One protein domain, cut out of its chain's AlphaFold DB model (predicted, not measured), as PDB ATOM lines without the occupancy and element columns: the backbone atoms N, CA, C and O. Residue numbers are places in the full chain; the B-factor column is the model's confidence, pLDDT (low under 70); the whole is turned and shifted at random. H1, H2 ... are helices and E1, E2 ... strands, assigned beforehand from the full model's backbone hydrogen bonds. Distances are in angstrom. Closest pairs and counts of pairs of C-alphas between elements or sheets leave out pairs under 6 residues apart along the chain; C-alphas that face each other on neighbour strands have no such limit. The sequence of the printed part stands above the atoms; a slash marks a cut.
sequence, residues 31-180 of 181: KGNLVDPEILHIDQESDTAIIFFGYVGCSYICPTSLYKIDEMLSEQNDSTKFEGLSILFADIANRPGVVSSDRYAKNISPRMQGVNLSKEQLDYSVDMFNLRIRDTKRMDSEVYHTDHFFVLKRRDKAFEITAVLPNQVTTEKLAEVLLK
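What this domain is: This is residues 31 to 180 of the 181 residues of an uncharacterized protein of Rhodohalobacter barkolensis (UniProt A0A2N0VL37). A strongly twisted sheet of five strands forms the middle of three layers, with helices H2, H4 and H6 over one face and H5 crossing the other. The small hairpin E4 and E5 lies towards one end of the longest axis, and the short helix H3 towards the other. The printed part has 150 residues with six named helices and seven named strands, in the order H1 E1 H2 H3 E2 H4 E3 H5 E4 E5 E6 E7 H6, and its class is mixed, helices and strands. The large sheet, E3 E2 E1 E6 E7, is mixed. The whole is compact, with a radius of gyration of the C-alphas of 14.5 A and spans of 45 by 30 by 24 A.

How they stand to each other: Residues 34 to 35 pair antiparallel with residues 159 to 160 of E7, residues 158 to 165. H1, residues 37 to 40, only grazes the large sheet. E1, residues 48 to 54, is parallel to its neighbour E2, residues 85 to 91; N 50 and O 86 are 2.9 A apart, within hydrogen-bond range. H2, residues 61 to 74, lies over E2 and E1 at a height of 9.9 A over the sheet. H3, residues 79 to 82, is not on the sheet. H4, residues 101 to 106, lies over E3, residues 112 to 116, at 6.4 A. E3 is parallel to E2, with N 113 and O 87 at 2.9 A. E1, H2 H3, E2 and E2, H4, E3 are strand-helix-strand units, parallel neighbour strands with helices between, each with a right-handed crossover. H5, residues 119 to 129, is on the opposite face at 9.2 A, and only just runs across the strands, at 63 degrees to E1 on the local plane. E4, residues 133 to 135, and E5, residues 143 to 145, form a hairpin, with N 134 and O 144 at 2.8 A. E6, residues 149 to 155, is antiparallel to E1, with N 49 and O 152 at 2.9 A, and forms a hairpin with E7, with N 149 and O 165 at 2.8 A. H6, residues 171 to 179, touches residues 68 to 72 of H2; the closest C-alphas, of Met 72 and Thr 171, are 4.8 A apart. In H2, H4, H5 and H6 every O i to N i+4 pair is within hydrogen-bond range; H1 and H3 are too short for such a pair.

Where its parts are: H1 begins at C-alpha 37, (213.755, 226.565, 280.403). E7 measures 20.3 A, H2 19.9 A and E1 19.8 A from first to last C-alpha. H6 ends at C-alpha 179, (203.855, 240.275, 290.424).

The domain as a whole: The C-alphas farthest apart, of Asp 78 and Lys 137, are 45.9 A apart. The printed part has no cut, and no link is long. The model's confidence is under 70 at residues 96 to 97 and 136 to 141.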
ATOM      1  N   LYS A  31     208.004 239.623 272.585       95.44
ATOM      2  CA  LYS A  31     206.853 239.376 273.460       95.44
ATOM      3  C   LYS A  31     205.960 238.291 272.850       95.44
ATOM      4  O   LYS A  31     205.534 238.420 271.708       95.44
ATOM      5  N   GLY A  32     205.625 237.277 273.644       95.75
ATOM      6  CA  GLY A  32     204.827 236.119 273.236       95.75
ATOM      7  C   GLY A  32     205.652 234.912 272.783       95.75
ATOM      8  O   GLY A  32     205.091 233.829 272.626       95.75
ATOM      9  N   ASN A  33     206.971 235.058 272.609       97.44
ATOM     10  CA  ASN A  33     207.837 233.926 272.291       97.44
ATOM     11  C   ASN A  33     207.890 232.932 273.462       97.44
ATOM     12  O   ASN A  33     207.912 233.337 274.629       97.44
ATOM     13  N   LEU A  34     207.922 231.636 273.135       97.19
ATOM     14  CA  LEU A  34     208.014 230.535 274.097       97.19
ATOM     15  C   LEU A  34     209.462 230.077 274.247       97.19
ATOM     16  O   LEU A  34     210.053 229.552 273.311       97.19
ATOM     17  N   VAL A  35     210.012 230.258 275.436       97.19
ATOM     18  CA  VAL A  35     211.382 229.939 275.813       97.19
ATOM     19  C   VAL A  35     211.423 228.577 276.495       97.19
ATOM     20  O   VAL A  35     210.644 228.307 277.413       97.19
ATOM     21  N   ASP A  36     212.353 227.734 276.058       95.75
ATOM     22  CA  ASP A  36     212.650 226.459 276.697       95.75
ATOM     23  C   ASP A  36     213.503 226.704 277.961       95.75
ATOM     24  O   ASP A  36     214.610 227.249 277.850       95.75
ATOM     25  N   PRO A  37     213.014 226.344 279.166       94.06
ATOM     26  CA  PRO A  37     213.755 226.565 280.403       94.06
ATOM     27  C   PRO A  37     215.066 225.778 280.471       94.06
ATOM     28  O   PRO A  37     216.002 226.237 281.127       94.06
ATOM     29  N   GLU A  38     215.172 224.634 279.788       94.25
ATOM     30  CA  GLU A  38     216.386 223.813 279.793       94.25
ATOM     31  C   GLU A  38     217.520 224.487 279.025       94.25
ATOM     32  O   GLU A  38     218.667 224.433 279.458       94.25
ATOM     33  N   ILE A  39     217.213 225.200 277.936       93.25
ATOM     34  CA  ILE A  39     218.237 225.867 277.122       93.25
ATOM     35  C   ILE A  39     218.933 226.985 277.908       93.25
ATOM     36  O   ILE A  39     220.136 227.169 277.750       93.25
ATOM     37  N   LEU A  40     218.219 227.723 278.765       92.88
ATOM     38  CA  LEU A  40     218.781 228.847 279.533       92.88
ATOM     39  C   LEU A  40     219.027 228.543 281.015       92.88
ATOM     40  O   LEU A  40     219.419 229.438 281.762       92.88
ATOM     41  N   HIS A  41     218.829 227.292 281.431       93.62
ATOM     42  CA  HIS A  41     218.929 226.855 282.827       93.62
ATOM     43  C   HIS A  41     218.034 227.679 283.772       93.62
ATOM     44  O   HIS A  41     218.455 228.040 284.875       93.62
ATOM     45  N   ILE A  42     216.816 228.002 283.327       95.00
ATOM     46  CA  ILE A  42     215.794 228.630 284.172       95.00
ATOM     47  C   ILE A  42     215.298 227.578 285.166       95.00
ATOM     48  O   ILE A  42     215.048 226.434 284.784       95.00
ATOM     49  N   ASP A  43     215.131 227.966 286.431       93.56
ATOM     50  CA  ASP A  43     214.618 227.071 287.470       93.56
ATOM     51  C   ASP A  43     213.229 226.524 287.090       93.56
ATOM     52  O   ASP A  43     212.265 227.278 286.919       93.56
ATOM     53  N   GLN A  44     213.128 225.200 286.957       90.25
ATOM     54  CA  GLN A  44     211.907 224.523 286.531       90.25
ATOM     55  C   GLN A  44     210.803 224.532 287.594       90.25
ATOM     56  O   GLN A  44     209.652 224.315 287.223       90.25
ATOM     57  N   GLU A  45     211.101 224.865 288.848       92.25
ATOM     58  CA  GLU A  45     210.088 225.041 289.897       92.25
ATOM     59  C   GLU A  45     209.556 226.485 289.958       92.25
ATOM     60  O   GLU A  45     208.557 226.764 290.618       92.25
ATOM     61  N   SER A  46     210.191 227.425 289.245       94.25
ATOM     62  CA  SER A  46     209.766 228.829 289.224       94.25
ATOM     63  C   SER A  46     208.559 229.058 288.306       94.25
ATOM     64  O   SER A  46     208.482 228.505 287.210       94.25
ATOM     65  N   ASP A  47     207.627 229.924 288.703       94.56
ATOM     66  CA  ASP A  47     206.493 230.337 287.853       94.56
ATOM     67  C   ASP A  47     206.785 231.623 287.072       94.56
ATOM     68  O   ASP A  47     206.085 231.986 286.123       94.56
ATOM     69  N   THR A  48     207.808 232.358 287.496       96.75
ATOM     70  CA  THR A  48     208.223 233.626 286.902       96.75
ATOM     71  C   THR A  48     209.737 233.661 286.825       96.75
ATOM     72  O   THR A  48     210.416 233.275 287.772       96.75
ATOM     73  N   ALA A  49     210.262 234.184 285.722       97.88
ATOM     74  CA  ALA A  49     211.681 234.447 285.580       97.88
ATOM     75  C   ALA A  49     211.926 235.872 285.081       97.88
ATOM     76  O   ALA A  49     211.124 236.439 284.336       97.88
ATOM     77  N   ILE A  50     213.054 236.445 285.483       98.31
ATOM     78  CA  ILE A  50     213.609 237.658 284.891       98.31
ATOM     79  C   ILE A  50     215.001 237.352 284.363       98.31
ATOM     80  O   ILE A  50     215.849 236.831 285.086       98.31
ATOM     81  N   ILE A  51     215.224 237.678 283.093       98.44
ATOM     82  CA  ILE A  51     216.503 237.461 282.421       98.44
ATOM     83  C   ILE A  51     217.081 238.811 282.019       98.44
ATOM     84  O   ILE A  51     216.401 239.634 281.396       98.44
ATOM     85  N   PHE A  52     218.350 239.016 282.356       98.31
ATOM     86  CA  PHE A  52     219.154 240.121 281.862       98.31
ATOM     87  C   PHE A  52     220.345 239.575 281.070       98.31
ATOM     88  O   PHE A  52     221.177 238.841 281.610       98.31
ATOM     89  N   PHE A  53     220.427 239.944 279.792       97.62
ATOM     90  CA  PHE A  53     221.540 239.578 278.918       97.62
ATOM     91  C   PHE A  53     222.630 240.639 279.008       97.62
ATOM     92  O   PHE A  53     222.380 241.819 278.763       97.62
ATOM     93  N   GLY A  54     223.843 240.220 279.346       95.19
ATOM     94  CA  GLY A  54     224.986 241.110 279.501       95.19
ATOM     95  C   GLY A  54     226.289 240.342 279.404       95.19
ATOM     96  O   GLY A  54     226.309 239.252 278.853       95.19
ATOM     97  N   TYR A  55     227.388 240.885 279.920       93.69
ATOM     98  CA  TYR A  55     228.659 240.164 279.938       93.69
ATOM     99  C   TYR A  55     229.529 240.525 281.137       93.69
ATOM    100  O   TYR A  55     229.498 241.650 281.647       93.69
ATOM    101  N   VAL A  56     230.342 239.564 281.578       91.56
ATOM    102  CA  VAL A  56     231.313 239.796 282.653       91.56
ATOM    103  C   VAL A  56     232.386 240.777 282.173       91.56
ATOM    104  O   VAL A  56     233.006 240.585 281.127       91.56
ATOM    105  N   GLY A  57     232.615 241.832 282.959       87.94
ATOM    106  CA  GLY A  57     233.537 242.922 282.619       87.94
ATOM    107  C   GLY A  57     232.868 244.144 281.984       87.94
ATOM    108  O   GLY A  57     233.559 245.109 281.674       87.94
ATOM    109  N   CYS A  58     231.542 244.141 281.812       87.69
ATOM    110  CA  CYS A  58     230.806 245.354 281.470       87.69
ATOM    111  C   CYS A  58     230.960 246.411 282.576       87.69
ATOM    112  O   CYS A  58     230.747 246.128 283.757       87.69
ATOM    113  N   SER A  59     231.326 247.627 282.176       85.12
ATOM    114  CA  SER A  59     231.740 248.709 283.072       85.12
ATOM    115  C   SER A  59     230.592 249.327 283.872       85.12
ATOM    116  O   SER A  59     230.809 249.739 285.010       85.12
ATOM    117  N   TYR A  60     229.384 249.401 283.300       89.44
ATOM    118  CA  TYR A  60     228.290 250.164 283.910       89.44
ATOM    119  C   TYR A  60     226.905 249.525 283.770       89.44
ATOM    120  O   TYR A  60     226.297 249.174 284.777       89.44
ATOM    121  N   ILE A  61     226.395 249.326 282.548       92.94
ATOM    122  CA  ILE A  61     224.976 248.970 282.377       92.94
ATOM    123  C   ILE A  61     224.627 247.608 282.993       92.94
ATOM    124  O   ILE A  61     223.601 247.493 283.658       92.94
ATOM    125  N   CYS A  62     225.490 246.592 282.868       94.88
ATOM    126  CA  CYS A  62     225.243 245.277 283.470       94.88
ATOM    127  C   CYS A  62     225.171 245.316 285.005       94.88
ATOM    128  O   CYS A  62     224.137 244.905 285.534       94.88
ATOM    129  N   PRO A  63     226.190 245.814 285.743       95.38
ATOM    130  CA  PRO A  63     226.108 245.831 287.200       95.38
ATOM    131  C   PRO A  63     224.947 246.699 287.692       95.38
ATOM    132  O   PRO A  63     224.214 246.267 288.575       95.38
ATOM    133  N   THR A  64     224.699 247.868 287.089       96.62
ATOM    134  CA  THR A  64     223.563 248.728 287.464       96.62
ATOM    135  C   THR A  64     222.214 248.030 287.283       96.62
ATOM    136  O   THR A  64     221.325 248.185 288.116       96.62
ATOM    137  N   SER A  65     222.060 247.218 286.237       97.81
ATOM    138  CA  SER A  65     220.820 246.469 285.989       97.81
ATOM    139  C   SER A  65     220.581 245.378 287.021       97.81
ATOM    140  O   SER A  65     219.458 245.193 287.478       97.81
ATOM    141  N   LEU A  66     221.638 244.661 287.399       97.88
ATOM    142  CA  LEU A  66     221.550 243.621 288.416       97.88
ATOM    143  C   LEU A  66     221.289 244.235 289.797       97.88
ATOM    144  O   LEU A  66     220.382 243.781 290.488       97.88
ATOM    145  N   TYR A  67     221.973 245.327 290.158       97.50
ATOM    146  CA  TYR A  67     221.672 246.064 291.390       97.50
ATOM    147  C   TYR A  67     220.235 246.578 291.427       97.50
ATOM    148  O   TYR A  67     219.614 246.520 292.478       97.50
ATOM    149  N   LYS A  68     219.667 247.004 290.294       97.62
ATOM    150  CA  LYS A  68     218.254 247.398 290.225       97.62
ATOM    151  C   LYS A  68     217.305 246.249 290.574       97.62
ATOM    152  O   LYS A  68     216.293 246.471 291.232       97.62
ATOM    153  N   ILE A  69     217.611 245.025 290.140       97.38
ATOM    154  CA  ILE A  69     216.826 243.850 290.539       97.38
ATOM    155  C   ILE A  69     216.987 243.606 292.046       97.38
ATOM    156  O   ILE A  69     215.995 243.358 292.719       97.38
ATOM    157  N   ASP A  70     218.201 243.699 292.590       96.69
ATOM    158  CA  ASP A  70     218.453 243.488 294.025       96.69
ATOM    159  C   ASP A  70     217.786 244.552 294.922       96.69
ATOM    160  O   ASP A  70     217.155 244.222 295.929       96.69
ATOM    161  N   GLU A  71     217.837 245.820 294.510       96.06
ATOM    162  CA  GLU A  71     217.143 246.945 295.147       96.06
ATOM    163  C   GLU A  71     215.631 246.714 295.139       96.06
ATOM    164  O   GLU A  71     215.001 246.733 296.193       96.06
ATOM    165  N   MET A  72     215.066 246.359 293.980       95.69
ATOM    166  CA  MET A  72     213.653 246.006 293.863       95.69
ATOM    167  C   MET A  72     213.256 244.886 294.834       95.69
ATOM    168  O   MET A  72     212.169 244.943 295.394       95.69
ATOM    169  N   LEU A  73     214.089 243.859 295.041       94.38
ATOM    170  CA  LEU A  73     213.784 242.796 296.009       94.38
ATOM    171  C   LEU A  73     213.856 243.297 297.456       94.38
ATOM    172  O   LEU A  73     213.075 242.841 298.290       94.38
ATOM    173  N   SER A  74     214.785 244.209 297.745       92.12
ATOM    174  CA  SER A  74     215.036 244.756 299.083       92.12
ATOM    175  C   SER A  74     213.979 245.773 299.525       92.12
ATOM    176  O   SER A  74     213.671 245.864 300.710       92.12
ATOM    177  N   GLU A  75     213.382 246.510 298.587       91.62
ATOM    178  CA  GLU A  75     212.314 247.490 298.844       91.62
ATOM    179  C   GLU A  75     210.968 246.846 299.224       91.62
ATOM    180  O   GLU A  75     210.025 247.524 299.642       91.62
ATOM    181  N   GLN A  76     210.838 245.528 299.069       85.88
ATOM    182  CA  GLN A  76     209.572 244.826 299.240       85.88
ATOM    183  C   GLN A  76     209.462 244.308 300.670       85.88
ATOM    184  O   GLN A  76     210.172 243.395 301.076       85.88
ATOM    185  N   ASN A  77     208.502 244.857 301.419       78.12
ATOM    186  CA  ASN A  77     208.246 244.489 302.820       78.12
ATOM    187  C   ASN A  77     207.902 243.002 303.030       78.12
ATOM    188  O   ASN A  77     207.937 242.516 304.157       78.12
ATOM    189  N   ASP A  78     207.515 242.303 301.965       84.31
ATOM    190  CA  ASP A  78     207.134 240.897 301.979       84.31
ATOM    191  C   ASP A  78     207.948 240.142 300.925       84.31
ATOM    192  O   ASP A  78     207.608 240.123 299.737       84.31
ATOM    193  N   SER A  79     209.049 239.537 301.372       77.31
ATOM    194  CA  SER A  79     209.970 238.779 300.525       77.31
ATOM    195  C   SER A  79     209.337 237.520 299.925       77.31
ATOM    196  O   SER A  79     209.800 237.060 298.876       77.31
ATOM    197  N   THR A  80     208.253 237.006 300.525       86.06
ATOM    198  CA  THR A  80     207.563 235.785 300.067       86.06
ATOM    199  C   THR A  80     206.950 235.957 298.677       86.06
ATOM    200  O   THR A  80     206.867 235.010 297.896       86.06
ATOM    201  N   LYS A  81     206.631 237.202 298.291       87.62
ATOM    202  CA  LYS A  81     206.100 237.553 296.964       87.62
ATOM    203  C   LYS A  81     207.018 237.170 295.802       87.62
ATOM    204  O   LYS A  81     206.548 237.080 294.671       87.62
ATOM    205  N   PHE A  82     208.307 236.958 296.068       91.00
ATOM    206  CA  PHE A  82     209.314 236.622 295.063       91.00
ATOM    207  C   PHE A  82     209.996 235.272 295.326       91.00
ATOM    208  O   PHE A  82     211.048 235.016 294.746       91.00
ATOM    209  N   GLU A  83     209.450 234.411 296.193       87.12
ATOM    210  CA  GLU A  83     210.039 233.089 296.474       87.12
ATOM    211  C   GLU A  83     210.109 232.197 295.227       87.12
ATOM    212  O   GLU A  83     211.100 231.504 295.033       87.12
ATOM    213  N   GLY A  84     209.117 232.281 294.335       89.94
ATOM    214  CA  GLY A  84     209.091 231.551 293.060       89.94
ATOM    215  C   GLY A  84     209.693 232.307 291.868       89.94
ATOM    216  O   GLY A  84     209.347 231.990 290.729       89.94
ATOM    217  N   LEU A  85     210.507 233.347 292.101       96.00
ATOM    218  CA  LEU A  85     211.151 234.131 291.040       96.00
ATOM    219  C   LEU A  85     212.553 233.589 290.730       96.00
ATOM    220  O   LEU A  85     213.453 233.690 291.563       96.00
ATOM    221  N   SER A  86     212.763 233.131 289.497       97.19
ATOM    222  CA  SER A  86     214.101 232.852 288.966       97.19
ATOM    223  C   SER A  86     214.742 234.131 288.413       97.19
ATOM    224  O   SER A  86     214.115 234.873 287.654       97.19
ATOM    225  N   ILE A  87     215.989 234.417 288.795       97.88
ATOM    226  CA  ILE A  87     216.714 235.628 288.380       97.88
ATOM    227  C   ILE A  87     217.998 235.214 287.676       97.88
ATOM    228  O   ILE A  87     218.914 234.683 288.306       97.88
ATOM    229  N   LEU A  88     218.065 235.482 286.375       98.19
ATOM    230  CA  LEU A  88     219.134 235.002 285.511       98.19
ATOM    231  C   LEU A  88     219.933 236.157 284.904       98.19
ATOM    232  O   LEU A  88     219.400 236.997 284.178       98.19
ATOM    233  N   PHE A  89     221.240 236.138 285.138       97.94
ATOM    234  CA  PHE A  89     222.215 236.874 284.347       97.94
ATOM    235  C   PHE A  89     222.778 235.953 283.258       97.94
ATOM    236  O   PHE A  89     223.489 234.991 283.551       97.94
ATOM    237  N   ALA A  90     222.463 236.246 281.999       96.88
ATOM    238  CA  ALA A  90     222.907 235.469 280.850       96.88
ATOM    239  C   ALA A  90     224.090 236.172 280.167       96.88
ATOM    240  O   ALA A  90     223.934 237.231 279.556       96.88
ATOM    241  N   ASP A  91     225.282 235.593 280.301       95.12
ATOM    242  CA  ASP A  91     226.527 236.149 279.777       95.12
ATOM    243  C   ASP A  91     226.715 235.809 278.294       95.12
ATOM    244  O   ASP A  91     226.922 234.653 277.920       95.12
ATOM    245  N   ILE A  92     226.647 236.846 277.460       94.06
ATOM    246  CA  ILE A  92     226.665 236.780 275.997       94.06
ATOM    247  C   ILE A  92     228.073 236.797 275.402       94.06
ATOM    248  O   ILE A  92     228.215 236.603 274.198       94.06
ATOM    249  N   ALA A  93     229.118 237.066 276.195       87.56
ATOM    250  CA  ALA A  93     230.459 237.233 275.637       87.56
ATOM    251  C   ALA A  93     231.059 235.922 275.106       87.56
ATOM    252  O   ALA A  93     232.080 235.984 274.423       87.56
ATOM    253  N   ASN A  94     230.446 234.767 275.428       76.25
ATOM    254  CA  ASN A  94     230.808 233.425 274.949       76.25
ATOM    255  C   ASN A  94     232.335 233.220 274.878       76.25
ATOM    256  O   ASN A  94     232.901 232.757 273.885       76.25
ATOM    257  N   ARG A  95     233.024 233.671 275.933       76.56
ATOM    258  CA  ARG A  95     234.477 233.615 276.088       76.56
ATOM    259  C   ARG A  95     234.815 233.260 277.533       76.56
ATOM    260  O   ARG A  95     234.136 233.744 278.440       76.56
ATOM    261  N   PRO A  96     235.862 232.456 277.772       66.62
ATOM    262  CA  PRO A  96     236.290 232.136 279.125       66.62
ATOM    263  C   PRO A  96     236.801 233.404 279.821       66.62
ATOM    264  O   PRO A  96     237.783 234.013 279.397       66.62
ATOM    265  N   GLY A  97     236.109 233.817 280.883       69.38
ATOM    266  CA  GLY A  97     236.527 234.902 281.770       69.38
ATOM    267  C   GLY A  97     237.306 234.392 282.985       69.38
ATOM    268  O   GLY A  97     237.222 233.222 283.350       69.38
ATOM    269  N   VAL A  98     238.040 235.288 283.656       76.94
ATOM    270  CA  VAL A  98     238.708 234.989 284.944       76.94
ATOM    271  C   VAL A  98     237.682 234.765 286.064       76.94
ATOM    272  O   VAL A  98     237.907 233.983 286.985       76.94
ATOM    273  N   VAL A  99     236.542 235.453 285.980       85.38
ATOM    274  CA  VAL A  99     235.405 235.320 286.895       85.38
ATOM    275  C   VAL A  99     234.276 234.630 286.140       85.38
ATOM    276  O   VAL A  99     233.938 235.049 285.034       85.38
ATOM    277  N   SER A 100     233.694 233.582 286.726       92.31
ATOM    278  CA  SER A 100     232.517 232.934 286.144       92.31
ATOM    279  C   SER A 100     231.300 233.853 286.218       92.31
ATOM    280  O   SER A 100     231.137 234.606 287.182       92.31
ATOM    281  N   SER A 101     230.410 233.757 285.233       93.88
ATOM    282  CA  SER A 101     229.171 234.540 285.181       93.88
ATOM    283  C   SER A 101     228.306 234.314 286.430       93.88
ATOM    284  O   SER A 101     227.748 235.267 286.966       93.88
ATOM    285  N   ASP A 102     228.275 233.084 286.965       95.81
ATOM    286  CA  ASP A 102     227.588 232.756 288.225       95.81
ATOM    287  C   ASP A 102     228.173 233.495 289.433       95.81
ATOM    288  O   ASP A 102     227.442 234.105 290.209       95.81
ATOM    289  N   ARG A 103     229.506 233.514 289.568       95.88
ATOM    290  CA  ARG A 103     230.165 234.257 290.648       95.88
ATOM    291  C   ARG A 103     229.932 235.758 290.506       95.88
ATOM    292  O   ARG A 103     229.721 236.432 291.508       95.88
ATOM    293  N   TYR A 104     229.971 236.278 289.282       95.25
ATOM    294  CA  TYR A 104     229.698 237.686 289.003       95.25
ATOM    295  C   TYR A 104     228.295 238.096 289.475       95.25
ATOM    296  O   TYR A 104     228.172 239.073 290.209       95.25
ATOM    297  N   ALA A 105     227.265 237.316 289.135       96.69
ATOM    298  CA  ALA A 105     225.890 237.573 289.560       96.69
ATOM    299  C   ALA A 105     225.709 237.430 291.085       96.69
ATOM    300  O   ALA A 105     225.152 238.316 291.732       96.69
ATOM    301  N   LYS A 106     226.259 236.364 291.682       97.12
ATOM    302  CA  LYS A 106     226.147 236.093 293.128       97.12
ATOM    303  C   LYS A 106     226.874 237.093 294.020       97.12
ATOM    304  O   LYS A 106     226.495 237.248 295.176       97.12
ATOM    305  N   ASN A 107     227.892 237.780 293.501       96.00
ATOM    306  CA  ASN A 107     228.541 238.883 294.214       96.00
ATOM    307  C   ASN A 107     227.616 240.099 294.390       96.00
ATOM    308  O   ASN A 107     227.858 240.903 295.285       96.00
ATOM    309  N   ILE A 108     226.600 240.247 293.533       96.19
ATOM    310  CA  ILE A 108     225.583 241.297 293.650       96.19
ATOM    311  C   ILE A 108     224.458 240.811 294.557       96.19
ATOM    312  O   ILE A 108     224.141 241.478 295.533       96.19
ATOM    313  N   SER A 109     223.898 239.631 294.275       95.25
ATOM    314  CA  SER A 109     222.842 239.045 295.101       95.25
ATOM    315  C   SER A 109     222.903 237.518 295.081       95.25
ATOM    316  O   SER A 109     222.932 236.927 293.998       95.25
ATOM    317  N   PRO A 110     222.844 236.828 296.237       94.75
ATOM    318  CA  PRO A 110     222.881 235.363 296.289       94.75
ATOM    319  C   PRO A 110     221.657 234.701 295.635       94.75
ATOM    320  O   PRO A 110     221.687 233.504 295.364       94.75
ATOM    321  N   ARG A 111     220.590 235.470 295.377       94.62
ATOM    322  CA  ARG A 111     219.371 235.020 294.687       94.62
ATOM    323  C   ARG A 111     219.528 234.943 293.168       94.62
ATOM    324  O   ARG A 111     218.634 234.442 292.496       94.62
ATOM    325  N   MET A 112     220.620 235.477 292.625       96.69
ATOM    326  CA  MET A 112     220.877 235.493 291.192       96.69
ATOM    327  C   MET A 112     221.693 234.278 290.772       96.69
ATOM    328  O   MET A 112     222.658 233.889 291.431       96.69
ATOM    329  N   GLN A 113     221.335 233.731 289.619       97.12
ATOM    330  CA  GLN A 113     222.124 232.742 288.908       97.12
ATOM    331  C   GLN A 113     222.780 233.412 287.708       97.12
ATOM    332  O   GLN A 113     222.146 234.180 286.986       97.12
ATOM    333  N   GLY A 114     224.053 233.112 287.479       96.06
ATOM    334  CA  GLY A 114     224.735 233.526 286.258       96.06
ATOM    335  C   GLY A 114     225.036 232.331 285.368       96.06
ATOM    336  O   GLY A 114     225.542 231.314 285.838       96.06
ATOM    337  N   VAL A 115     224.765 232.453 284.072       94.56
ATOM    338  CA  VAL A 115     225.026 231.401 283.083       94.56
ATOM    339  C   VAL A 115     225.890 231.967 281.970       94.56
ATOM    340  O   VAL A 115     225.575 233.010 281.404       94.56
ATOM    341  N   ASN A 116     226.988 231.280 281.666       93.50
ATOM    342  CA  ASN A 116     227.785 231.563 280.480       93.50
ATOM    343  C   ASN A 116     227.141 230.848 279.294       93.50
ATOM    344  O   ASN A 116     227.068 229.620 279.302       93.50
ATOM    345  N   LEU A 117     226.629 231.609 278.325       93.75
ATOM    346  CA  LEU A 117     225.937 231.024 277.184       93.75
ATOM    347  C   LEU A 117     226.947 230.371 276.241       93.75
ATOM    348  O   LEU A 117     227.892 231.016 275.783       93.75
ATOM    349  N   SER A 118     226.702 229.105 275.906       93.44
ATOM    350  CA  SER A 118     227.343 228.452 274.770       93.44
ATOM    351  C   SER A 118     226.982 229.175 273.471       93.44
ATOM    352  O   SER A 118     226.033 229.962 273.409       93.44
ATOM    353  N   LYS A 119     227.698 228.871 272.385       92.56
ATOM    354  CA  LYS A 119     227.355 229.422 271.067       92.56
ATOM    355  C   LYS A 119     225.900 229.123 270.673       92.56
ATOM    356  O   LYS A 119     225.219 230.005 270.165       92.56
ATOM    357  N   GLU A 120     225.435 227.905 270.921       94.31
ATOM    358  CA  GLU A 120     224.076 227.466 270.583       94.31
ATOM    359  C   GLU A 120     223.029 228.193 271.434       94.31
ATOM    360  O   GLU A 120     222.032 228.682 270.905       94.31
ATOM    361  N   GLN A 121     223.289 228.342 272.738       95.88
ATOM    362  CA  GLN A 121     222.425 229.096 273.649       95.88
ATOM    363  C   GLN A 121     222.385 230.586 273.288       95.88
ATOM    364  O   GLN A 121     221.334 231.218 273.395       95.88
ATOM    365  N   LEU A 122     223.508 231.155 272.840       95.12
ATOM    366  CA  LEU A 122     223.588 232.535 272.374       95.12
ATOM    367  C   LEU A 122     222.784 232.737 271.086       95.12
ATOM    368  O   LEU A 122     221.977 233.660 271.026       95.12
ATOM    369  N   ASP A 123     222.966 231.873 270.083       95.38
ATOM    370  CA  ASP A 123     222.231 231.946 268.815       95.38
ATOM    371  C   ASP A 123     220.714 231.800 269.055       95.38
ATOM    372  O   ASP A 123     219.926 232.599 268.545       95.38
ATOM    373  N   TYR A 124     220.311 230.851 269.910       96.75
ATOM    374  CA  TYR A 124     218.926 230.691 270.361       96.75
ATOM    375  C   TYR A 124     218.397 231.962 271.041       96.75
ATOM    376  O   TYR A 124     217.297 232.430 270.748       96.75
ATOM    377  N   SER A 125     219.195 232.553 271.935       96.81
ATOM    378  CA  SER A 125     218.810 233.758 272.673       96.81
ATOM    379  C   SER A 125     218.651 234.968 271.750       96.81
ATOM    380  O   SER A 125     217.720 235.751 271.920       96.81
ATOM    381  N   VAL A 126     219.531 235.126 270.755       96.12
ATOM    382  CA  VAL A 126     219.446 236.202 269.757       96.12
ATOM    383  C   VAL A 126     218.122 236.149 269.001       96.12
ATOM    384  O   VAL A 126     217.478 237.191 268.866       96.12
ATOM    385  N   ASP A 127     217.696 234.960 268.575       96.44
ATOM    386  CA  ASP A 127     216.433 234.763 267.862       96.44
ATOM    387  C   ASP A 127     215.224 234.984 268.786       96.44
ATOM    388  O   ASP A 127     214.404 235.882 268.573       96.44
ATOM    389  N   MET A 128     215.166 234.248 269.899       97.44
ATOM    390  CA  MET A 128     213.992 234.219 270.775       97.44
ATOM    391  C   MET A 128     213.757 235.520 271.537       97.44
ATOM    392  O   MET A 128     212.611 235.870 271.824       97.44
ATOM    393  N   PHE A 129     214.815 236.266 271.847       97.50
ATOM    394  CA  PHE A 129     214.724 237.517 272.599       97.50
ATOM    395  C   PHE A 129     214.938 238.750 271.713       97.50
ATOM    396  O   PHE A 129     214.851 239.879 272.205       97.50
ATOM    397  N   ASN A 130     215.162 238.558 270.405       96.44
ATOM    398  CA  ASN A 130     215.482 239.623 269.455       96.44
ATOM    399  C   ASN A 130     216.653 240.494 269.967       96.44
ATOM    400  O   ASN A 130     216.581 241.730 270.003       96.44
ATOM    401  N   LEU A 131     217.723 239.838 270.436       95.31
ATOM    402  CA  LEU A 131     218.894 240.523 270.985       95.31
ATOM    403  C   LEU A 131     219.708 241.160 269.864       95.31
ATOM    404  O   LEU A 131     219.998 240.552 268.836       95.31
ATOM    405  N   ARG A 132     220.137 242.399 270.085       93.88
ATOM    406  CA  ARG A 132     221.058 243.103 269.198       93.88
ATOM    407  C   ARG A 132     222.410 243.130 269.866       93.88
ATOM    408  O   ARG A 132     222.575 243.863 270.828       93.88
ATOM    409  N   ILE A 133     223.350 242.353 269.346       91.44
ATOM    410  CA  ILE A 133     224.710 242.257 269.876       91.44
ATOM    411  C   ILE A 133     225.674 242.744 268.799       91.44
ATOM    412  O   ILE A 133     225.560 242.368 267.631       91.44
ATOM    413  N   ARG A 134     226.589 243.638 269.169       86.81
ATOM    414  CA  ARG A 134     227.629 244.165 268.288       86.81
ATOM    415  C   ARG A 134     228.930 244.279 269.061       86.81
ATOM    416  O   ARG A 134     229.054 245.121 269.951       86.81
ATOM    417  N   ASP A 135     229.910 243.491 268.650       76.25
ATOM    418  CA  ASP A 135     231.267 243.639 269.156       76.25
ATOM    419  C   ASP A 135     231.873 244.945 268.656       76.25
ATOM    420  O   ASP A 135     231.848 245.268 267.459       76.25
ATOM    421  N   THR A 136     232.457 245.702 269.576       58.84
ATOM    422  CA  THR A 136     233.309 246.814 269.187       58.84
ATOM    423  C   THR A 136     234.654 246.232 268.771       58.84
ATOM    424  O   THR A 136     235.311 245.526 269.525       58.84
ATOM    425  N   LYS A 137     235.111 246.510 267.545       50.59
ATOM    426  CA  LYS A 137     236.461 246.113 267.084       50.59
ATOM    427  C   LYS A 137     237.593 246.865 267.819       50.59
ATOM    428  O   LYS A 137     238.703 246.953 267.299       50.59
ATOM    429  N   ARG A 138     237.304 247.498 268.958       51.16
ATOM    430  CA  ARG A 138     238.235 248.324 269.726       51.16
ATOM    431  C   ARG A 138     238.852 247.498 270.866       51.16
ATOM    432  O   ARG A 138     238.319 246.475 271.283       51.16
ATOM    433  N   MET A 139     240.041 247.916 271.310       47.75
ATOM    434  CA  MET A 139     240.885 247.203 272.290       47.75
ATOM    435  C   MET A 139     240.256 247.057 273.689       47.75
ATOM    436  O   MET A 139     240.729 246.266 274.498       47.75
ATOM    437  N   ASP A 140     239.204 247.814 273.976       57.44
ATOM    438  CA  ASP A 140     238.499 247.953 275.253       57.44
ATOM    439  C   ASP A 140     237.497 246.819 275.544       57.44
ATOM    440  O   ASP A 140     236.956 246.754 276.643       57.44
ATOM    441  N   SER A 141     237.329 245.848 274.635       67.12
ATOM    442  CA  SER A 141     236.541 244.621 274.876       67.12
ATOM    443  C   SER A 141     235.062 244.859 275.228       67.12
ATOM    444  O   SER A 141     234.411 243.941 275.744       67.12
ATOM    445  N   GLU A 142     234.540 246.060 274.954       79.19
ATOM    446  CA  GLU A 142     233.140 246.419 275.162       79.19
ATOM    447  C   GLU A 142     232.245 245.783 274.094       79.19
ATOM    448  O   GLU A 142     232.553 245.796 272.896       79.19
ATOM    449  N   VAL A 143     231.108 245.250 274.537       84.19
ATOM    450  CA  VAL A 143     230.094 244.640 273.675       84.19
ATOM    451  C   VAL A 143     228.841 245.498 273.770       84.19
ATOM    452  O   VAL A 143     228.268 245.643 274.848       84.19
ATOM    453  N   TYR A 144     228.391 246.068 272.652       86.19
ATOM    454  CA  TYR A 144     227.079 246.705 272.616       86.19
ATOM    455  C   TYR A 144     226.014 245.619 272.565       86.19
ATOM    456  O   TYR A 144     226.038 244.780 271.663       86.19
ATOM    457  N   HIS A 145     225.067 245.647 273.499       91.12
ATOM    458  CA  HIS A 145     223.996 244.661 273.566       91.12
ATOM    459  C   HIS A 145     222.647 245.285 273.933       91.12
ATOM    460  O   HIS A 145     222.587 246.385 274.481       91.12
ATOM    461  N   THR A 146     221.554 244.576 273.632       93.06
ATOM    462  CA  THR A 146     220.233 244.881 274.197       93.06
ATOM    463  C   THR A 146     220.318 244.835 275.726       93.06
ATOM    464  O   THR A 146     220.751 243.836 276.290       93.06
ATOM    465  N   ASP A 147     219.879 245.901 276.388       94.44
ATOM    466  CA  ASP A 147     220.003 246.151 277.832       94.44
ATOM    467  C   ASP A 147     218.655 246.060 278.575       94.44
ATOM    468  O   ASP A 147     218.438 246.724 279.590       94.44
ATOM    469  N   HIS A 148     217.713 245.297 278.026       97.19
ATOM    470  CA  HIS A 148     216.352 245.192 278.545       97.19
ATOM    471  C   HIS A 148     216.228 244.069 279.579       97.19
ATOM    472  O   HIS A 148     216.937 243.064 279.521       97.19
ATOM    473  N   PHE A 149     215.261 244.218 280.483       98.31
ATOM    474  CA  PHE A 149     214.796 243.144 281.353       98.31
ATOM    475  C   PHE A 149     213.709 242.346 280.637       98.31
ATOM    476  O   PHE A 149     212.685 242.904 280.230       98.31
ATOM    477  N   PHE A 150     213.908 241.040 280.511       98.38
ATOM    478  CA  PHE A 150     212.915 240.138 279.941       98.38
ATOM    479  C   PHE A 150     212.178 239.439 281.072       98.38
ATOM    480  O   PHE A 150     212.791 238.703 281.842       98.38
ATOM    481  N   VAL A 151     210.871 239.681 281.178       98.19
ATOM    482  CA  VAL A 151     210.007 239.030 282.166       98.19
ATOM    483  C   VAL A 151     209.277 237.879 281.505       98.19
ATOM    484  O   VAL A 151     208.548 238.050 280.522       98.19
ATOM    485  N   LEU A 152     209.479 236.701 282.071       98.06
ATOM    486  CA  LEU A 152     208.975 235.435 281.587       98.06
ATOM    487  C   LEU A 152     207.991 234.863 282.604       98.06
ATOM    488  O   LEU A 152     208.207 234.957 283.813       98.06
ATOM    489  N   LYS A 153     206.914 234.256 282.114       97.31
ATOM    490  CA  LYS A 153     205.913 233.571 282.939       97.31
ATOM    491  C   LYS A 153     205.744 232.148 282.453       97.31
ATOM    492  O   LYS A 153     205.730 231.916 281.244       97.31
ATOM    493  N   ARG A 154     205.623 231.204 283.381       95.94
ATOM    494  CA  ARG A 154     205.422 229.799 283.043       95.94
ATOM    495  C   ARG A 154     204.131 229.623 282.247       95.94
ATOM    496  O   ARG A 154     203.072 230.116 282.634       95.94
ATOM    497  N   ARG A 155     204.234 228.893 281.140       95.56
ATOM    498  CA  ARG A 155     203.127 228.459 280.292       95.56
ATOM    499  C   ARG A 155     203.352 226.995 279.933       95.56
ATOM    500  O   ARG A 155     204.183 226.665 279.087       95.56
ATOM    501  N   ASP A 156     202.626 226.121 280.622       91.81
ATOM    502  CA  ASP A 156     202.820 224.670 280.586       91.81
ATOM    503  C   ASP A 156     204.270 224.277 280.940       91.81
ATOM    504  O   ASP A 156     204.733 224.521 282.056       91.81
ATOM    505  N   LYS A 157     204.994 223.666 279.996       92.69
ATOM    506  CA  LYS A 157     206.393 223.232 280.156       92.69
ATOM    507  C   LYS A 157     207.417 224.280 279.701       92.69
ATOM    508  O   LYS A 157     208.610 224.034 279.812       92.69
ATOM    509  N   ALA A 158     206.960 225.416 279.178       96.06
ATOM    510  CA  ALA A 158     207.800 226.489 278.659       96.06
ATOM    511  C   ALA A 158     207.581 227.788 279.448       96.06
ATOM    512  O   ALA A 158     206.729 227.870 280.336       96.06
ATOM    513  N   PHE A 159     208.330 228.827 279.095       97.69
ATOM    514  CA  PHE A 159     208.114 230.183 279.584       97.69
ATOM    515  C   PHE A 159     207.727 231.116 278.442       97.69
ATOM    516  O   PHE A 159     208.410 231.180 277.433       97.69
ATOM    517  N   GLU A 160     206.667 231.895 278.600       97.62
ATOM    518  CA  GLU A 160     206.315 232.950 277.652       97.62
ATOM    519  C   GLU A 160     206.969 234.275 278.055       97.62
ATOM    520  O   GLU A 160     206.877 234.690 279.214       97.62
ATOM    521  N   ILE A 161     207.581 234.984 277.103       98.00
ATOM    522  CA  ILE A 161     208.046 236.362 277.318       98.00
ATOM    523  C   ILE A 161     206.823 237.285 277.396       98.00
ATOM    524  O   ILE A 161     206.246 237.673 276.380       98.00
ATOM    525  N   THR A 162     206.427 237.675 278.605       97.12
ATOM    526  CA  THR A 162     205.212 238.479 278.838       97.12
ATOM    527  C   THR A 162     205.478 239.981 278.840       97.12
ATOM    528  O   THR A 162     204.587 240.772 278.497       97.12
ATOM    529  N   ALA A 163     206.706 240.394 279.160       97.19
ATOM    530  CA  ALA A 163     207.136 241.781 279.064       97.19
ATOM    531  C   ALA A 163     208.623 241.904 278.716       97.19
ATOM    532  O   ALA A 163     209.446 241.071 279.086       97.19
ATOM    533  N   VAL A 164     208.950 242.996 278.027       97.44
ATOM    534  CA  VAL A 164     210.322 243.425 277.756       97.44
ATOM    535  C   VAL A 164     210.412 244.878 278.193       97.44
ATOM    536  O   VAL A 164     209.719 245.732 277.636       97.44
ATOM    537  N   LEU A 165     211.186 245.140 279.241       96.69
ATOM    538  CA  LEU A 165     211.253 246.442 279.895       96.69
ATOM    539  C   LEU A 165     212.607 247.090 279.598       96.69
ATOM    540  O   LEU A 165     213.634 246.434 279.777       96.69
ATOM    541  N   PRO A 166     212.645 248.359 279.157       95.44
ATOM    542  CA  PRO A 166     213.909 249.057 278.965       95.44
ATOM    543  C   PRO A 166     214.622 249.226 280.304       95.44
ATOM    544  O   PRO A 166     213.981 249.291 281.357       95.44
ATOM    545  N   ASN A 167     215.942 249.389 280.260       94.06
ATOM    546  CA  ASN A 167     216.752 249.528 281.466       94.06
ATOM    547  C   ASN A 167     216.286 250.657 282.396       94.06
ATOM    548  O   ASN A 167     216.381 250.548 283.610       94.06
ATOM    549  N   GLN A 168     215.722 251.727 281.830       94.38
ATOM    550  CA  GLN A 168     215.261 252.914 282.557       94.38
ATOM    551  C   GLN A 168     213.973 252.708 283.370       94.38
ATOM    552  O   GLN A 168     213.495 253.648 284.000       94.38
ATOM    553  N   VAL A 169     213.394 251.504 283.364       96.00
ATOM    554  CA  VAL A 169     212.245 251.168 284.214       96.00
ATOM    555  C   VAL A 169     212.580 251.372 285.700       96.00
ATOM    556  O   VAL A 169     213.726 251.170 286.115       96.00
ATOM    557  N   THR A 170     211.597 251.793 286.498       96.88
ATOM    558  CA  THR A 170     211.751 251.932 287.955       96.88
ATOM    559  C   THR A 170     211.648 250.571 288.649       96.88
ATOM    560  O   THR A 170     211.111 249.620 288.069       96.88
ATOM    561  N   THR A 171     212.147 250.466 289.881       96.38
ATOM    562  CA  THR A 171     212.033 249.245 290.694       96.38
ATOM    563  C   THR A 171     210.569 248.899 290.964       96.38
ATOM    564  O   THR A 171     210.174 247.746 290.804       96.38
ATOM    565  N   GLU A 172     209.711 249.887 291.231       95.25
ATOM    566  CA  GLU A 172     208.282 249.659 291.471       95.25
ATOM    567  C   GLU A 172     207.588 249.110 290.232       95.25
ATOM    568  O   GLU A 172     206.782 248.183 290.328       95.25
ATOM    569  N   LYS A 173     207.914 249.640 289.046       95.81
ATOM    570  CA  LYS A 173     207.332 249.137 287.801       95.81
ATOM    571  C   LYS A 173     207.842 247.737 287.468       95.81
ATOM    572  O   LYS A 173     207.073 246.920 286.960       95.81
ATOM    573  N   LEU A 174     209.110 247.445 287.756       96.06
ATOM    574  CA  LEU A 174     209.670 246.107 287.594       96.06
ATOM    575  C   LEU A 174     208.952 245.100 288.509       96.06
ATOM    576  O   LEU A 174     208.476 244.072 288.024       96.06
ATOM    577  N   ALA A 175     208.770 245.443 289.788       96.06
ATOM    578  CA  ALA A 175     208.008 244.652 290.752       96.06
ATOM    579  C   ALA A 175     206.543 244.465 290.325       96.06
ATOM    580  O   ALA A 175     206.034 243.346 290.355       96.06
ATOM    581  N   GLU A 176     205.865 245.526 289.872       95.25
ATOM    582  CA  GLU A 176     204.479 245.467 289.387       95.25
ATOM    583  C   GLU A 176     204.325 244.435 288.260       95.25
ATOM    584  O   GLU A 176     203.411 243.609 288.284       95.25
ATOM    585  N   VAL A 177     205.230 244.454 287.277       95.81
ATOM    586  CA  VAL A 177     205.193 243.529 286.135       95.81
ATOM    587  C   VAL A 177     205.514 242.098 286.568       95.81
ATOM    588  O   VAL A 177     204.855 241.163 286.115       95.81
ATOM    589  N   LEU A 178     206.482 241.916 287.470       95.44
ATOM    590  CA  LEU A 178     206.844 240.607 288.014       95.44
ATOM    591  C   LEU A 178     205.742 239.981 288.867       95.44
ATOM    592  O   LEU A 178     205.600 238.764 288.856       95.44
ATOM    593  N   LEU A 179     204.939 240.774 289.572       92.94
ATOM    594  CA  LEU A 179     203.855 240.275 290.424       92.94
ATOM    595  C   LEU A 179     202.519 240.135 289.689       92.94
ATOM    596  O   LEU A 179     201.577 239.536 290.215       92.94
ATOM    597  N   LYS A 180     202.423 240.659 288.464       90.62
ATOM    598  CA  LYS A 180     201.242 240.494 287.623       90.62
ATOM    599  C   LYS A 180     201.078 239.019 287.233       90.62
ATOM    600  O   LYS A 180     202.025 238.389 286.750       90.62
TER     601      LYS A 180